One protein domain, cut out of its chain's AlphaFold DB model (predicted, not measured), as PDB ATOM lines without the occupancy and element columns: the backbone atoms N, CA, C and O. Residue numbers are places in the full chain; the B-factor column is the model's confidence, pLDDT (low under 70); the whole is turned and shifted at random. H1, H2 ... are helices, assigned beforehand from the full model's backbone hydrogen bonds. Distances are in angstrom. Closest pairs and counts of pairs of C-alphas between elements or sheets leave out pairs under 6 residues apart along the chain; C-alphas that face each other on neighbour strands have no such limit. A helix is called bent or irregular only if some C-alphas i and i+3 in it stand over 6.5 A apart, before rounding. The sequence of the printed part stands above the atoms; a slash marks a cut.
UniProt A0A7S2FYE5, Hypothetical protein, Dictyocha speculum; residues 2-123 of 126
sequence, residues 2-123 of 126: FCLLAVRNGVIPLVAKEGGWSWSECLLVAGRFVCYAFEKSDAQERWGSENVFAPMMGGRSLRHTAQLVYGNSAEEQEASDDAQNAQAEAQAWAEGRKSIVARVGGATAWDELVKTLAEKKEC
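What this domain is: This is residues 2 to 123 of the 126 residues of the protein "Hypothetical protein" of Dictyocha speculum (UniProt A0A7S2FYE5). This is an open frame of short helices with few contacts between them: H2 and H8 run side by side as a pair, H1 has H5 and H6 packed on two sides of it, and H7 joins the two groups, making a corner with H8. H3 and H4 lie far from the mean of the C-alphas and touch no helix, H4 at the other end of the longest axis from H8. The printed part has 122 residues, with eight named helices, H1 to H8 in chain order, and no named strand; the class is all helix. It is only just compact, close to loose, with a radius of gyration of the C-alphas of 16.1 A, and it spans 43 by 36 by 34 A.

How they stand to each other: Begin at the longest helix, H8, residues 106 to 121. H2, residues 23 to 33, touches it the same way at a shallow tilt of 4 degrees, with the closest C-alphas, those of Gly 31 and Leu 113, 5.2 A apart. H7, residues 98 to 103, touches H8 only at the corner by their link, through residues 106 to 110 of H8 alone; the closest C-alphas are Lys 98 and Ala 107, 5.3 A apart. Look next at H6, residues 81 to 94, which touches H7 with residues 89 to 93 alone, closest at the C-alphas of Trp 93 and Ile 100, 6.2 A. With residues 82 to 86 alone, H6 touches H1, residues 2 to 8, opposite ways at a steep tilt of 57 degrees; the C-alphas of Leu 4 and Ala 86 are closest, 6.1 A apart. H5, residues 62 to 70, touches H1 the same way at a steep tilt of 65 degrees, the C-alphas of Ala 6 and Val 69 being closest at 4.8 A. H4, residues 54 to 57, is close to H5 but not clearly touching, with the closest C-alphas, Pro 55 and His 64, 6.6 A apart. H3, residues 40 to 47, touches no helix. The helix packing is mostly crossed: of five touching pairs with a tilt, one is shallow. In the backbone, every O i to N i+4 pair is within hydrogen-bond range in H1, H3, H5, H6 and H8; in H2 it is 5 of 7, in H7 0 of 2 with 1 of 3 O i to N i+3 pairs, and H4 is too short for such a pair.

Where its parts are: Find C-alpha 2 at (172.134, 248.063, 237.720), where H1 begins. H2 measures 15.2 A and H5 12.2 A from first to last C-alpha. H6 starts at C-alpha 81, (179.536, 245.197, 226.701), and is 20.0 A long. H7 is irregular, with C-alphas 100 and 103 7.6 A apart. H8 is 22.9 A long and ends at C-alpha 121, (154.200, 239.318, 247.567).

The domain as a whole: The two C-alphas farthest apart are Met 57 and Glu 122, at 46.3 A. The printed part has no cut. Its one long link joins H1 to H2, residues 9 to 22. Mean pLDDT of the printed part is 78.7, and it is under 70 at residues 13 to 19, 49 to 60, 74 to 75, 77 and 121 to 123 of this model.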
ATOM      1  N   PHE A   2     171.850 246.642 237.428       87.31
ATOM      2  CA  PHE A   2     172.134 248.063 237.720       87.31
ATOM      3  C   PHE A   2     173.196 248.320 238.809       87.31
ATOM      4  O   PHE A   2     174.151 249.050 238.572       87.31
ATOM      5  N   CYS A   3     173.091 247.692 239.987       89.19
ATOM      6  CA  CYS A   3     174.064 247.917 241.066       89.19
ATOM      7  C   CYS A   3     175.490 247.481 240.684       89.19
ATOM      8  O   CYS A   3     176.458 248.133 241.068       89.19
ATOM      9  N   LEU A   4     175.628 246.394 239.910       88.12
ATOM     10  CA  LEU A   4     176.926 245.904 239.428       88.12
ATOM     11  C   LEU A   4     177.554 246.909 238.460       88.12
ATOM     12  O   LEU A   4     178.730 247.240 238.595       88.12
ATOM     13  N   LEU A   5     176.746 247.444 237.544       88.38
ATOM     14  CA  LEU A   5     177.143 248.508 236.624       88.38
ATOM     15  C   LEU A   5     177.597 249.771 237.356       88.38
ATOM     16  O   LEU A   5     178.668 250.301 237.071       88.38
ATOM     17  N   ALA A   6     176.845 250.205 238.367       87.94
ATOM     18  CA  ALA A   6     177.174 251.403 239.134       87.94
ATOM     19  C   ALA A   6     178.537 251.292 239.846       87.94
ATOM     20  O   ALA A   6     179.266 252.280 239.952       87.94
ATOM     21  N   VAL A   7     178.899 250.087 240.304       86.94
ATOM     22  CA  VAL A   7     180.220 249.800 240.883       86.94
ATOM     23  C   VAL A   7     181.311 249.734 239.816       86.94
ATOM     24  O   VAL A   7     182.405 250.244 240.053       86.94
ATOM     25  N   ARG A   8     181.051 249.109 238.660       86.56
ATOM     26  CA  ARG A   8     182.029 249.013 237.559       86.56
ATOM     27  C   ARG A   8     182.395 250.384 237.004       86.56
ATOM     28  O   ARG A   8     183.578 250.678 236.872       86.56
ATOM     29  N   ASN A   9     181.397 251.237 236.808       87.25
ATOM     30  CA  ASN A   9     181.580 252.569 236.237       87.25
ATOM     31  C   ASN A   9     181.972 253.623 237.282       87.25
ATOM     32  O   ASN A   9     182.043 254.808 236.972       87.25
ATOM     33  N   GLY A  10     182.207 253.217 238.536       84.06
ATOM     34  CA  GLY A  10     182.675 254.116 239.592       84.06
ATOM     35  C   GLY A  10     181.701 255.251 239.927       84.06
ATOM     36  O   GLY A  10     182.124 256.279 240.449       84.06
ATOM     37  N   VAL A  11     180.407 255.086 239.634       84.69
ATOM     38  CA  VAL A  11     179.397 256.143 239.818       84.69
ATOM     39  C   VAL A  11     179.100 256.376 241.296       84.69
ATOM     40  O   VAL A  11     178.775 257.494 241.704       84.69
ATOM     41  N   ILE A  12     179.218 255.326 242.110       76.38
ATOM     42  CA  ILE A  12     178.987 255.407 243.551       76.38
ATOM     43  C   ILE A  12     180.326 255.518 244.284       76.38
ATOM     44  O   ILE A  12     181.174 254.635 244.133       76.38
ATOM     45  N   PRO A  13     180.530 256.564 245.107       64.56
ATOM     46  CA  PRO A  13     181.760 256.724 245.865       64.56
ATOM     47  C   PRO A  13     181.878 255.619 246.924       64.56
ATOM     48  O   PRO A  13     181.220 255.648 247.963       64.56
ATOM     49  N   LEU A  14     182.750 254.642 246.661       63.50
ATOM     50  CA  LEU A  14     183.062 253.540 247.584       63.50
ATOM     51  C   LEU A  14     183.860 254.010 248.812       63.50
ATOM     52  O   LEU A  14     183.875 253.349 249.843       63.50
ATOM     53  N   VAL A  15     184.518 255.163 248.695       59.00
ATOM     54  CA  VAL A  15     185.344 255.783 249.733       59.00
ATOM     55  C   VAL A  15     184.839 257.207 249.945       59.00
ATOM     56  O   VAL A  15     185.426 258.176 249.472       59.00
ATOM     57  N   ALA A  16     183.705 257.357 250.629       50.91
ATOM     58  CA  ALA A  16     183.426 258.643 251.254       50.91
ATOM     59  C   ALA A  16     184.262 258.684 252.538       50.91
ATOM     60  O   ALA A  16     184.090 257.839 253.418       50.91
ATOM     61  N   LYS A  17     185.233 259.606 252.590       47.19
ATOM     62  CA  LYS A  17     185.933 260.010 253.817       47.19
ATOM     63  C   LYS A  17     184.878 260.171 254.918       47.19
ATOM     64  O   LYS A  17     184.092 261.102 254.837       47.19
ATOM     65  N   GLU A  18     184.879 259.237 255.866       51.28
ATOM     66  CA  GLU A  18     183.927 259.115 256.980       51.28
ATOM     67  C   GLU A  18     182.450 259.012 256.529       51.28
ATOM     68  O   GLU A  18     181.797 260.002 256.223       51.28
ATOM     69  N   GLY A  19     181.907 257.785 256.482       58.34
ATOM     70  CA  GLY A  19     180.513 257.521 256.072       58.34
ATOM     71  C   GLY A  19     180.345 256.998 254.637       58.34
ATOM     72  O   GLY A  19     179.456 257.440 253.914       58.34
ATOM     73  N   GLY A  20     181.222 256.082 254.205       70.94
ATOM     74  CA  GLY A  20     181.177 255.438 252.886       70.94
ATOM     75  C   GLY A  20     179.840 254.769 252.550       70.94
ATOM     76  O   GLY A  20     179.098 254.343 253.431       70.94
ATOM     77  N   TRP A  21     179.547 254.652 251.252       85.06
ATOM     78  CA  TRP A  21     178.337 253.984 250.780       85.06
ATOM     79  C   TRP A  21     178.327 252.499 251.158       85.06
ATOM     80  O   TRP A  21     179.216 251.740 250.761       85.06
ATOM     81  N   SER A  22     177.278 252.074 251.861       87.56
ATOM     82  CA  SER A  22     177.050 250.678 252.215       87.56
ATOM     83  C   SER A  22     175.942 250.073 251.357       87.56
ATOM     84  O   SER A  22     174.753 250.349 251.525       87.56
ATOM     85  N   TRP A  23     176.331 249.197 250.431       88.00
ATOM     86  CA  TRP A  23     175.372 248.461 249.610       88.00
ATOM     87  C   TRP A  23     174.465 247.541 250.434       88.00
ATOM     88  O   TRP A  23     173.302 247.376 250.082       88.00
ATOM     89  N   SER A  24     174.963 246.956 251.525       88.62
ATOM     90  CA  SER A  24     174.151 246.094 252.390       88.62
ATOM     91  C   SER A  24     173.065 246.890 253.117       88.62
ATOM     92  O   SER A  24     171.910 246.472 253.121       88.62
ATOM     93  N   GLU A  25     173.392 248.068 253.657       89.06
ATOM     94  CA  GLU A  25     172.399 248.960 254.275       89.06
ATOM     95  C   GLU A  25     171.384 249.474 253.249       89.06
ATOM     96  O   GLU A  25     170.184 249.504 253.524       89.06
ATOM     97  N   CYS A  26     171.843 249.803 252.036       90.00
ATOM     98  CA  CYS A  26     170.961 250.172 250.933       90.00
ATOM     99  C   CYS A  26     169.928 249.070 250.640       90.00
ATOM    100  O   CYS A  26     168.745 249.377 250.507       90.00
ATOM    101  N   LEU A  27     170.341 247.798 250.596       90.94
ATOM    102  CA  LEU A  27     169.437 246.671 250.337       90.94
ATOM    103  C   LEU A  27     168.423 246.449 251.468       90.94
ATOM    104  O   LEU A  27     167.257 246.161 251.192       90.94
ATOM    105  N   LEU A  28     168.822 246.653 252.727       88.12
ATOM    106  CA  LEU A  28     167.900 246.598 253.869       88.12
ATOM    107  C   LEU A  28     166.814 247.676 253.766       88.12
ATOM    108  O   LEU A  28     165.628 247.405 253.970       88.12
ATOM    109  N   VAL A  29     167.206 248.902 253.409       89.69
ATOM    110  CA  VAL A  29     166.255 249.993 253.162       89.69
ATOM    111  C   VAL A  29     165.392 249.680 251.939       89.69
ATOM    112  O   VAL A  29     164.176 249.866 251.991       89.69
ATOM    113  N   ALA A  30     165.979 249.146 250.865       89.12
ATOM    114  CA  ALA A  30     165.261 248.788 249.648       89.12
ATOM    115  C   ALA A  30     164.130 247.793 249.929       89.12
ATOM    116  O   ALA A  30     163.023 248.011 249.448       89.12
ATOM    117  N   GLY A  31     164.340 246.785 250.783       87.12
ATOM    118  CA  GLY A  31     163.290 245.829 251.163       87.12
ATOM    119  C   GLY A  31     162.038 246.485 251.759       87.12
ATOM    120  O   GLY A  31     160.924 245.972 251.623       87.12
ATOM    121  N   ARG A  32     162.169 247.674 252.359       85.94
ATOM    122  CA  ARG A  32     161.020 248.448 252.845       85.94
ATOM    123  C   ARG A  32     160.230 249.089 251.714       85.94
ATOM    124  O   ARG A  32     159.007 249.071 251.794       85.94
ATOM    125  N   PHE A  33     160.908 249.602 250.691       85.94
ATOM    126  CA  PHE A  33     160.317 250.500 249.698       85.94
ATOM    127  C   PHE A  33     160.064 249.878 248.321       85.94
ATOM    128  O   PHE A  33     159.217 250.372 247.589       85.94
ATOM    129  N   VAL A  34     160.759 248.796 247.972       84.12
ATOM    130  CA  VAL A  34     160.785 248.206 246.619       84.12
ATOM    131  C   VAL A  34     159.415 247.734 246.104       84.12
ATOM    132  O   VAL A  34     159.233 247.595 244.901       84.12
ATOM    133  N   CYS A  35     158.447 247.494 246.994       81.94
ATOM    134  CA  CYS A  35     157.084 247.098 246.626       81.94
ATOM    135  C   CYS A  35     156.150 248.281 246.336       81.94
ATOM    136  O   CYS A  35     155.033 248.058 245.877       81.94
ATOM    137  N   TYR A  36     156.559 249.513 246.635       83.19
ATOM    138  CA  TYR A  36     155.757 250.693 246.331       83.19
ATOM    139  C   TYR A  36     156.111 251.207 244.940       83.19
ATOM    140  O   TYR A  36     157.283 251.233 244.557       83.19
ATOM    141  N   ALA A  37     155.089 251.621 244.191       81.81
ATOM    142  CA  ALA A  37     155.299 252.334 242.942       81.81
ATOM    143  C   ALA A  37     156.108 253.606 243.218       81.81
ATOM    144  O   ALA A  37     155.895 254.285 244.222       81.81
ATOM    145  N   PHE A  38     157.063 253.886 242.338       80.75
ATOM    146  CA  PHE A  38     157.855 255.102 242.368       80.75
ATOM    147  C   PHE A  38     157.512 255.898 241.113       80.75
ATOM    148  O   PHE A  38     157.999 255.602 240.018       80.75
ATOM    149  N   GLU A  39     156.602 256.851 241.276       83.44
ATOM    150  CA  GLU A  39     156.031 257.625 240.185       83.44
ATOM    151  C   GLU A  39     156.931 258.796 239.797       83.44
ATOM    152  O   GLU A  39     157.785 259.279 240.550       83.44
ATOM    153  N   LYS A  40     156.693 259.327 238.597       80.25
ATOM    154  CA  LYS A  40     157.397 260.524 238.125       80.25
ATOM    155  C   LYS A  40     157.215 261.713 239.079       80.25
ATOM    156  O   LYS A  40     158.146 262.500 239.234       80.25
ATOM    157  N   SER A  41     156.046 261.847 239.706       83.75
ATOM    158  CA  SER A  41     155.775 262.887 240.707       83.75
ATOM    159  C   SER A  41     156.658 262.740 241.942       83.75
ATOM    160  O   SER A  41     157.193 263.740 242.404       83.75
ATOM    161  N   ASP A  42     156.888 261.513 242.415       83.50
ATOM    162  CA  ASP A  42     157.756 261.245 243.570       83.50
ATOM    163  C   ASP A  42     159.206 261.617 243.246       83.50
ATOM    164  O   ASP A  42     159.934 262.169 244.078       83.50
ATOM    165  N   ALA A  43     159.627 261.351 242.004       79.94
ATOM    166  CA  ALA A  43     160.930 261.770 241.509       79.94
ATOM    167  C   ALA A  43     161.055 263.302 241.460       79.94
ATOM    168  O   ALA A  43     162.072 263.856 241.879       79.94
ATOM    169  N   GLN A  44     160.013 263.988 240.988       80.50
ATOM    170  CA  GLN A  44     159.978 265.448 240.920       80.50
ATOM    171  C   GLN A  44     159.940 266.108 242.298       80.50
ATOM    172  O   GLN A  44     160.602 267.121 242.501       80.50
ATOM    173  N   GLU A  45     159.200 265.541 243.246       82.75
ATOM    174  CA  GLU A  45     159.135 266.035 244.621       82.75
ATOM    175  C   GLU A  45     160.501 265.928 245.311       82.75
ATOM    176  O   GLU A  45     160.952 266.871 245.959       82.75
ATOM    177  N   ARG A  46     161.190 264.793 245.143       78.06
ATOM    178  CA  ARG A  46     162.455 264.518 245.840       78.06
ATOM    179  C   ARG A  46     163.687 265.130 245.176       78.06
ATOM    180  O   ARG A  46     164.609 265.528 245.883       78.06
ATOM    181  N   TRP A  47     163.734 265.171 243.845       75.00
ATOM    182  CA  TRP A  47     164.919 265.600 243.083       75.00
ATOM    183  C   TRP A  47     164.658 266.784 242.143       75.00
ATOM    184  O   TRP A  47     165.570 267.212 241.434       75.00
ATOM    185  N   GLY A  48     163.452 267.354 242.162       76.94
ATOM    186  CA  GLY A  48     163.062 268.475 241.312       76.94
ATOM    187  C   GLY A  48     162.689 268.063 239.885       76.94
ATOM    188  O   GLY A  48     162.732 266.898 239.490       76.94
ATOM    189  N   SER A  49     162.309 269.047 239.072       67.56
ATOM    190  CA  SER A  49     162.092 268.843 237.641       67.56
ATOM    191  C   SER A  49     163.432 268.681 236.916       67.56
ATOM    192  O   SER A  49     164.303 269.547 236.979       67.56
ATOM    193  N   GLU A  50     163.608 267.567 236.197       62.56
ATOM    194  CA  GLU A  50     164.803 267.370 235.375       62.56
ATOM    195  C   GLU A  50     164.869 268.428 234.269       62.56
ATOM    196  O   GLU A  50     164.038 268.455 233.360       62.56
ATOM    197  N   ASN A  51     165.892 269.276 234.312       62.06
ATOM    198  CA  ASN A  51     166.260 270.087 233.165       62.06
ATOM    199  C   ASN A  51     167.159 269.238 232.255       62.06
ATOM    200  O   ASN A  51     168.230 268.799 232.673       62.06
ATOM    201  N   VAL A  52     166.738 268.997 231.013       57.50
ATOM    202  CA  VAL A  52     167.503 268.201 230.032       57.50
ATOM    203  C   VAL A  52     168.869 268.843 229.741       57.50
ATOM    204  O   VAL A  52     169.823 268.142 229.418       57.50
ATOM    205  N   PHE A  53     168.994 270.157 229.959       55.38
ATOM    206  CA  PHE A  53     170.244 270.911 229.848       55.38
ATOM    207  C   PHE A  53     171.063 270.968 231.145       55.38
ATOM    208  O   PHE A  53     172.151 271.543 231.144       55.38
ATOM    209  N   ALA A  54     170.584 270.379 232.250       59.56
ATOM    210  CA  ALA A  54     171.328 270.339 233.511       59.56
ATOM    211  C   ALA A  54     172.767 269.820 233.336       59.56
ATOM    212  O   ALA A  54     173.664 270.486 233.846       59.56
ATOM    213  N   PRO A  55     173.040 268.749 232.558       57.56
ATOM    214  CA  PRO A  55     174.409 268.261 232.367       57.56
ATOM    215  C   PRO A  55     175.322 269.280 231.668       57.56
ATOM    216  O   PRO A  55     176.508 269.354 231.970       57.56
ATOM    217  N   MET A  56     174.771 270.105 230.769       54.59
ATOM    218  CA  MET A  56     175.511 271.126 230.015       54.59
ATOM    219  C   MET A  56     175.854 272.358 230.867       54.59
ATOM    220  O   MET A  56     176.842 273.036 230.601       54.59
ATOM    221  N   MET A  57     175.070 272.628 231.915       54.47
ATOM    222  CA  MET A  57     175.278 273.739 232.856       54.47
ATOM    223  C   MET A  57     175.982 273.298 234.154       54.47
ATOM    224  O   MET A  57     175.957 274.023 235.147       54.47
ATOM    225  N   GLY A  58     176.586 272.103 234.177       55.06
ATOM    226  CA  GLY A  58     177.279 271.560 235.355       55.06
ATOM    227  C   GLY A  58     176.355 271.026 236.462       55.06
ATOM    228  O   GLY A  58     176.812 270.749 237.570       55.06
ATOM    229  N   GLY A  59     175.060 270.873 236.184       58.62
ATOM    230  CA  GLY A  59     174.083 270.236 237.066       58.62
ATOM    231  C   GLY A  59     174.051 268.710 236.917       58.62
ATOM    232  O   GLY A  59     174.396 268.152 235.879       58.62
ATOM    233  N   ARG A  60     173.596 268.012 237.964       66.12
ATOM    234  CA  ARG A  60     173.405 266.549 237.964       66.12
ATOM    235  C   ARG A  60     171.917 266.238 237.793       66.12
ATOM    236  O   ARG A  60     171.110 266.735 238.569       66.12
ATOM    237  N   SER A  61     171.558 265.418 236.804       75.38
ATOM    238  CA  SER A  61     170.201 264.868 236.639       75.38
ATOM    239  C   SER A  61     170.175 263.359 236.909       75.38
ATOM    240  O   SER A  61     171.224 262.698 236.891       75.38
ATOM    241  N   LEU A  62     168.985 262.795 237.158       77.94
ATOM    242  CA  LEU A  62     168.814 261.343 237.290       77.94
ATOM    243  C   LEU A  62     169.161 260.662 235.963       77.94
ATOM    244  O   LEU A  62     169.860 259.652 235.967       77.94
ATOM    245  N   ARG A  63     168.789 261.273 234.830       79.62
ATOM    246  CA  ARG A  63     169.203 260.837 233.489       79.62
ATOM    247  C   ARG A  63     170.719 260.795 233.334       79.62
ATOM    248  O   ARG A  63     171.246 259.779 232.897       79.62
ATOM    249  N   HIS A  64     171.421 261.868 233.691       79.50
ATOM    250  CA  HIS A  64     172.880 261.906 233.585       79.50
ATOM    251  C   HIS A  64     173.524 260.825 234.457       79.50
ATOM    252  O   HIS A  64     174.421 260.115 234.015       79.50
ATOM    253  N   THR A  65     173.007 260.636 235.671       81.44
ATOM    254  CA  THR A  65     173.466 259.564 236.563       81.44
ATOM    255  C   THR A  65     173.215 258.184 235.954       81.44
ATOM    256  O   THR A  65     174.098 257.332 236.000       81.44
ATOM    257  N   ALA A  66     172.052 257.961 235.339       82.12
ATOM    258  CA  ALA A  66     171.742 256.708 234.660       82.12
ATOM    259  C   ALA A  66     172.692 256.448 233.482       82.12
ATOM    260  O   ALA A  66     173.216 255.346 233.383       82.12
ATOM    261  N   GLN A  67     172.977 257.453 232.651       85.12
ATOM    262  CA  GLN A  67     173.935 257.329 231.544       85.12
ATOM    263  C   GLN A  67     175.333 256.954 232.043       85.12
ATOM    264  O   GLN A  67     175.965 256.061 231.487       85.12
ATOM    265  N   LEU A  68     175.793 257.553 233.147       84.69
ATOM    266  CA  LEU A  68     177.058 257.157 233.775       84.69
ATOM    267  C   LEU A  68     177.024 255.700 234.267       84.69
ATOM    268  O   LEU A  68     178.011 254.980 234.126       84.69
ATOM    269  N   VAL A  69     175.899 255.239 234.825       87.62
ATOM    270  CA  VAL A  69     175.762 253.844 235.282       87.62
ATOM    271  C   VAL A  69     175.721 252.870 234.111       87.62
ATOM    272  O   VAL A  69     176.391 251.850 234.170       87.62
ATOM    273  N   TYR A  70     174.962 253.151 233.058       84.00
ATOM    274  CA  TYR A  70     174.865 252.248 231.908       84.00
ATOM    275  C   TYR A  70     176.081 252.334 230.971       84.00
ATOM    276  O   TYR A  70     176.339 251.401 230.209       84.00
ATOM    277  N   GLY A  71     176.863 253.413 231.066       81.62
ATOM    278  CA  GLY A  71     178.023 253.654 230.209       81.62
ATOM    279  C   GLY A  71     177.647 253.973 228.762       81.62
ATOM    280  O   GLY A  71     178.505 253.892 227.892       81.62
ATOM    281  N   ASN A  72     176.378 254.300 228.503       79.81
ATOM    282  CA  ASN A  72     175.841 254.606 227.184       79.81
ATOM    283  C   ASN A  72     174.851 255.782 227.256       79.81
ATOM    284  O   ASN A  72     174.307 256.120 228.319       79.81
ATOM    285  N   SER A  73     174.649 256.454 226.125       75.31
ATOM    286  CA  SER A  73     173.616 257.482 225.997       75.31
ATOM    287  C   SER A  73     172.228 256.840 226.012       75.31
ATOM    288  O   SER A  73     172.028 255.718 225.565       75.31
ATOM    289  N   ALA A  74     171.225 257.606 226.445       66.69
ATOM    290  CA  ALA A  74     169.825 257.180 226.353       66.69
ATOM    291  C   ALA A  74     169.327 257.104 224.893       66.69
ATOM    292  O   ALA A  74     168.246 256.585 224.637       66.69
ATOM    293  N   GLU A  75     170.098 257.667 223.960       68.19
ATOM    294  CA  GLU A  75     169.833 257.686 222.518       68.19
ATOM    295  C   GLU A  75     170.539 256.539 221.776       68.19
ATOM    296  O   GLU A  75     170.245 256.288 220.610       68.19
ATOM    297  N   GLU A  76     171.456 255.827 222.439       72.94
ATOM    298  CA  GLU A  76     172.134 254.666 221.863       72.94
ATOM    299  C   GLU A  76     171.216 253.437 221.941       72.94
ATOM    300  O   GLU A  76     170.678 253.103 222.995       72.94
ATOM    301  N   GLN A  77     171.009 252.769 220.802       61.19
ATOM    302  CA  GLN A  77     170.121 251.602 220.703       61.19
ATOM    303  C   GLN A  77     170.764 250.305 221.212       61.19
ATOM    304  O   GLN A  77     170.047 249.348 221.504       61.19
ATOM    305  N   GLU A  78     172.093 250.261 221.328       72.94
ATOM    306  CA  GLU A  78     172.832 249.067 221.734       72.94
ATOM    307  C   GLU A  78     173.307 249.161 223.190       72.94
ATOM    308  O   GLU A  78     173.777 250.194 223.674       72.94
ATOM    309  N   ALA A  79     173.161 248.050 223.914       71.25
ATOM    310  CA  ALA A  79     173.700 247.915 225.259       71.25
ATOM    311  C   ALA A  79     175.224 247.769 225.189       71.25
ATOM    312  O   ALA A  79     175.723 246.954 224.413       71.25
ATOM    313  N   SER A  80     175.943 248.503 226.042       78.12
ATOM    314  CA  SER A  80     177.393 248.359 226.193       78.12
ATOM    315  C   SER A  80     177.776 246.930 226.605       78.12
ATOM    316  O   SER A  80     177.004 246.243 227.283       78.12
ATOM    317  N   ASP A  81     178.991 246.492 226.261       82.06
ATOM    318  CA  ASP A  81     179.536 245.197 226.701       82.06
ATOM    319  C   ASP A  81     179.457 245.047 228.230       82.06
ATOM    320  O   ASP A  81     179.127 243.983 228.757       82.06
ATOM    321  N   ASP A  82     179.679 246.138 228.967       80.50
ATOM    322  CA  ASP A  82     179.543 246.165 230.422       80.50
ATOM    323  C   ASP A  82     178.108 245.904 230.885       80.50
ATOM    324  O   ASP A  82     177.906 245.161 231.854       80.50
ATOM    325  N   ALA A  83     177.112 246.465 230.194       80.56
ATOM    326  CA  ALA A  83     175.701 246.220 230.476       80.56
ATOM    327  C   ALA A  83     175.304 244.773 230.167       80.56
ATOM    328  O   ALA A  83     174.630 244.143 230.989       80.56
ATOM    329  N   GLN A  84     175.782 244.215 229.053       84.06
ATOM    330  CA  GLN A  84     175.566 242.809 228.706       84.06
ATOM    331  C   GLN A  84     176.192 241.874 229.751       84.06
ATOM    332  O   GLN A  84     175.522 240.983 230.280       84.06
ATOM    333  N   ASN A  85     177.440 242.134 230.142       84.94
ATOM    334  CA  ASN A  85     178.146 241.365 231.165       84.94
ATOM    335  C   ASN A  85     177.454 241.454 232.533       84.94
ATOM    336  O   ASN A  85     177.327 240.453 233.234       84.94
ATOM    337  N   ALA A  86     176.989 242.641 232.932       84.19
ATOM    338  CA  ALA A  86     176.279 242.823 234.200       84.19
ATOM    339  C   ALA A  86     174.893 242.153 234.202       84.19
ATOM    340  O   ALA A  86     174.390 241.766 235.263       84.19
ATOM    341  N   GLN A  87     174.267 242.024 233.031       84.81
ATOM    342  CA  GLN A  87     173.021 241.287 232.858       84.81
ATOM    343  C   GLN A  87     173.249 239.776 232.969       84.81
ATOM    344  O   GLN A  87     172.542 239.120 233.734       84.81
ATOM    345  N   ALA A  88     174.270 239.243 232.293       86.00
ATOM    346  CA  ALA A  88     174.655 237.834 232.396       86.00
ATOM    347  C   ALA A  88     175.044 237.448 233.836       86.00
ATOM    348  O   ALA A  88     174.648 236.400 234.344       86.00
ATOM    349  N   GLU A  89     175.759 238.322 234.544       85.62
ATOM    350  CA  GLU A  89     176.074 238.142 235.963       85.62
ATOM    351  C   GLU A  89     174.824 238.103 236.848       85.62
ATOM    352  O   GLU A  89     174.708 237.250 237.729       85.62
ATOM    353  N   ALA A  90     173.864 238.999 236.607       84.38
ATOM    354  CA  ALA A  90     172.609 239.008 237.349       84.38
ATOM    355  C   ALA A  90     171.786 237.727 237.115       84.38
ATOM    356  O   ALA A  90     171.189 237.212 238.060       84.38
ATOM    357  N   GLN A  91     171.797 237.194 235.889       85.44
ATOM    358  CA  GLN A  91     171.194 235.896 235.569       85.44
ATOM    359  C   GLN A  91     171.910 234.756 236.303       85.44
ATOM    360  O   GLN A  91     171.263 233.979 236.999       85.44
ATOM    361  N   ALA A  92     173.243 234.716 236.260       85.06
ATOM    362  CA  ALA A  92     174.021 233.701 236.970       85.06
ATOM    363  C   ALA A  92     173.795 233.738 238.494       85.06
ATOM    364  O   ALA A  92     173.816 232.697 239.153       85.06
ATOM    365  N   TRP A  93     173.574 234.922 239.077       84.31
ATOM    366  CA  TRP A  93     173.173 235.037 240.482       84.31
ATOM    367  C   TRP A  93     171.799 234.408 240.738       84.31
ATOM    368  O   TRP A  93     171.663 233.652 241.700       84.31
ATOM    369  N   ALA A  94     170.813 234.660 239.871       80.31
ATOM    370  CA  ALA A  94     169.488 234.042 239.968       80.31
ATOM    371  C   ALA A  94     169.550 232.505 239.851       80.31
ATOM    372  O   ALA A  94     168.759 231.805 240.476       80.31
ATOM    373  N   GLU A  95     170.541 231.979 239.128       85.50
ATOM    374  CA  GLU A  95     170.852 230.545 239.023       85.50
ATOM    375  C   GLU A  95     171.650 229.992 240.224       85.50
ATOM    376  O   GLU A  95     172.023 228.820 240.252       85.50
ATOM    377  N   GLY A  96     171.921 230.818 241.239       80.44
ATOM    378  CA  GLY A  96     172.548 230.404 242.496       80.44
ATOM    379  C   GLY A  96     174.029 230.759 242.636       80.44
ATOM    380  O   GLY A  96     174.638 230.432 243.660       80.44
ATOM    381  N   ARG A  97     174.643 231.469 241.677       81.88
ATOM    382  CA  ARG A  97     176.039 231.933 241.799       81.88
ATOM    383  C   ARG A  97     176.144 233.162 242.708       81.88
ATOM    384  O   ARG A  97     176.300 234.302 242.270       81.88
ATOM    385  N   LYS A  98     176.117 232.912 244.016       80.75
ATOM    386  CA  LYS A  98     176.098 233.932 245.079       80.75
ATOM    387  C   LYS A  98     177.324 234.859 245.128       80.75
ATOM    388  O   LYS A  98     177.219 235.974 245.633       80.75
ATOM    389  N   SER A  99     178.473 234.445 244.594       84.25
ATOM    390  CA  SER A  99     179.712 235.243 244.616       84.25
ATOM    391  C   SER A  99     179.662 236.506 243.747       84.25
ATOM    392  O   SER A  99     180.394 237.454 244.022       84.25
ATOM    393  N   ILE A 100     178.771 236.558 242.750       84.69
ATOM    394  CA  ILE A 100     178.636 237.690 241.820       84.69
ATOM    395  C   ILE A 100     178.319 239.005 242.543       84.69
ATOM    396  O   ILE A 100     178.821 240.067 242.185       84.69
ATOM    397  N   VAL A 101     177.516 238.943 243.605       86.50
ATOM    398  CA  VAL A 101     177.019 240.134 244.302       86.50
ATOM    399  C   VAL A 101     177.911 240.594 245.460       86.50
ATOM    400  O   VAL A 101     177.550 241.518 246.187       86.50
ATOM    401  N   ALA A 102     179.099 240.000 245.632       86.12
ATOM    402  CA  ALA A 102     180.022 240.323 246.726       86.12
ATOM    403  C   ALA A 102     180.354 241.825 246.811       86.12
ATOM    404  O   ALA A 102     180.413 242.389 247.900       86.12
ATOM    405  N   ARG A 103     180.505 242.489 245.659       84.19
ATOM    406  CA  ARG A 103     180.834 243.925 245.572       84.19
ATOM    407  C   ARG A 103     179.632 244.856 245.755       84.19
ATOM    408  O   ARG A 103     179.817 246.063 245.862       84.19
ATOM    409  N   VAL A 104     178.417 244.310 245.774       88.12
ATOM    410  CA  VAL A 104     177.152 245.056 245.850       88.12
ATOM    411  C   VAL A 104     176.301 244.550 247.011       88.12
ATOM    412  O   VAL A 104     175.144 244.197 246.840       88.12
ATOM    413  N   GLY A 105     176.886 244.488 248.207       86.50
ATOM    414  CA  GLY A 105     176.164 244.158 249.444       86.50
ATOM    415  C   GLY A 105     176.248 242.690 249.862       86.50
ATOM    416  O   GLY A 105     175.880 242.369 250.988       86.50
ATOM    417  N   GLY A 106     176.799 241.818 249.014       89.19
ATOM    418  CA  GLY A 106     177.033 240.413 249.341       89.19
ATOM    419  C   GLY A 106     175.766 239.562 249.336       89.19
ATOM    420  O   GLY A 106     174.645 240.056 249.415       89.19
ATOM    421  N   ALA A 107     175.948 238.246 249.230       88.12
ATOM    422  CA  ALA A 107     174.843 237.314 249.020       88.12
ATOM    423  C   ALA A 107     173.769 237.382 250.114       88.12
ATOM    424  O   ALA A 107     172.587 237.371 249.800       88.12
ATOM    425  N   THR A 108     174.173 237.531 251.377       89.75
ATOM    426  CA  THR A 108     173.257 237.579 252.523       89.75
ATOM    427  C   THR A 108     172.267 238.742 252.447       89.75
ATOM    428  O   THR A 108     171.086 238.545 252.710       89.75
ATOM    429  N   ALA A 109     172.711 239.944 252.060       89.81
ATOM    430  CA  ALA A 109     171.820 241.101 251.964       89.81
ATOM    431  C   ALA A 109     170.813 240.957 250.811       89.81
ATOM    432  O   ALA A 109     169.662 241.373 250.932       89.81
ATOM    433  N   TRP A 110     171.229 240.330 249.707       90.25
ATOM    434  CA  TRP A 110     170.333 240.006 248.598       90.25
ATOM    435  C   TRP A 110     169.341 238.898 248.954       90.25
ATOM    436  O   TRP A 110     168.165 239.025 248.622       90.25
ATOM    437  N   ASP A 111     169.785 237.849 249.652       89.19
ATOM    438  CA  ASP A 111     168.911 236.776 250.138       89.19
ATOM    439  C   ASP A 111     167.816 237.347 251.064       89.19
ATOM    440  O   ASP A 111     166.640 237.013 250.910       89.19
ATOM    441  N   GLU A 112     168.171 238.271 251.966       90.00
ATOM    442  CA  GLU A 112     167.212 238.935 252.863       90.00
ATOM    443  C   GLU A 112     166.222 239.836 252.107       90.00
ATOM    444  O   GLU A 112     165.025 239.844 252.405       90.00
ATOM    445  N   LEU A 113     166.690 240.561 251.082       89.31
ATOM    446  CA  LEU A 113     165.817 241.351 250.213       89.31
ATOM    447  C   LEU A 113     164.815 240.459 249.469       89.31
ATOM    448  O   LEU A 113     163.625 240.772 249.435       89.31
ATOM    449  N   VAL A 114     165.273 239.344 248.890       88.94
ATOM    450  CA  VAL A 114     164.408 238.382 248.187       88.94
ATOM    451  C   VAL A 114     163.384 237.774 249.139       88.94
ATOM    452  O   VAL A 114     162.210 237.677 248.785       88.94
ATOM    453  N   LYS A 115     163.800 237.412 250.355       89.31
ATOM    454  CA  LYS A 115     162.896 236.921 251.397       89.31
ATOM    455  C   LYS A 115     161.837 237.965 251.760       89.31
ATOM    456  O   LYS A 115     160.651 237.656 251.711       89.31
ATOM    457  N   THR A 116     162.246 239.208 252.022       88.25
ATOM    458  CA  THR A 116     161.327 240.323 252.319       88.25
ATOM    459  C   THR A 116     160.329 240.540 251.178       88.25
ATOM    460  O   THR A 116     159.145 240.783 251.407       88.25
ATOM    461  N   LEU A 117     160.790 240.439 249.930       85.69
ATOM    462  CA  LEU A 117     159.944 240.536 248.742       85.69
ATOM    463  C   LEU A 117     158.950 239.379 248.626       85.69
ATOM    464  O   LEU A 117     157.820 239.601 248.200       85.69
ATOM    465  N   ALA A 118     159.357 238.160 248.978       86.06
ATOM    466  CA  ALA A 118     158.479 236.996 248.978       86.06
ATOM    467  C   ALA A 118     157.380 237.128 250.045       86.06
ATOM    468  O   ALA A 118     156.211 236.941 249.727       86.06
ATOM    469  N   GLU A 119     157.738 237.555 251.259       84.62
ATOM    470  CA  GLU A 119     156.784 237.833 252.343       84.62
ATOM    471  C   GLU A 119     155.802 238.954 251.964       84.62
ATOM    472  O   GLU A 119     154.615 238.893 252.275       84.62
ATOM    473  N   LYS A 120     156.274 239.974 251.239       75.50
ATOM    474  CA  LYS A 120     155.434 241.087 250.774       75.50
ATOM    475  C   LYS A 120     154.629 240.792 249.513       75.50
ATOM    476  O   LYS A 120     153.641 241.480 249.281       75.50
ATOM    477  N   LYS A 121     155.006 239.795 248.706       61.28
ATOM    478  CA  LYS A 121     154.200 239.318 247.567       61.28
ATOM    479  C   LYS A 121     152.863 238.726 248.013       61.28
ATOM    480  O   LYS A 121     151.932 238.698 247.218       61.28
ATOM    481  N   GLU A 122     152.765 238.292 249.267       53.69
ATOM    482  CA  GLU A 122     151.505 237.880 249.897       53.69
ATOM    483  C   GLU A 122     150.683 239.069 250.425       53.69
ATOM    484  O   GLU A 122     149.577 238.883 250.931       53.69
ATOM    485  N   CYS A 123     151.183 240.303 250.293       45.12
ATOM    486  CA  CYS A 123     150.442 241.510 250.627       45.12
ATOM    487  C   CYS A 123     149.644 241.951 249.386       45.12
ATOM    488  O   CYS A 123     150.254 242.358 248.394       45.12
TER     489      CYS A 123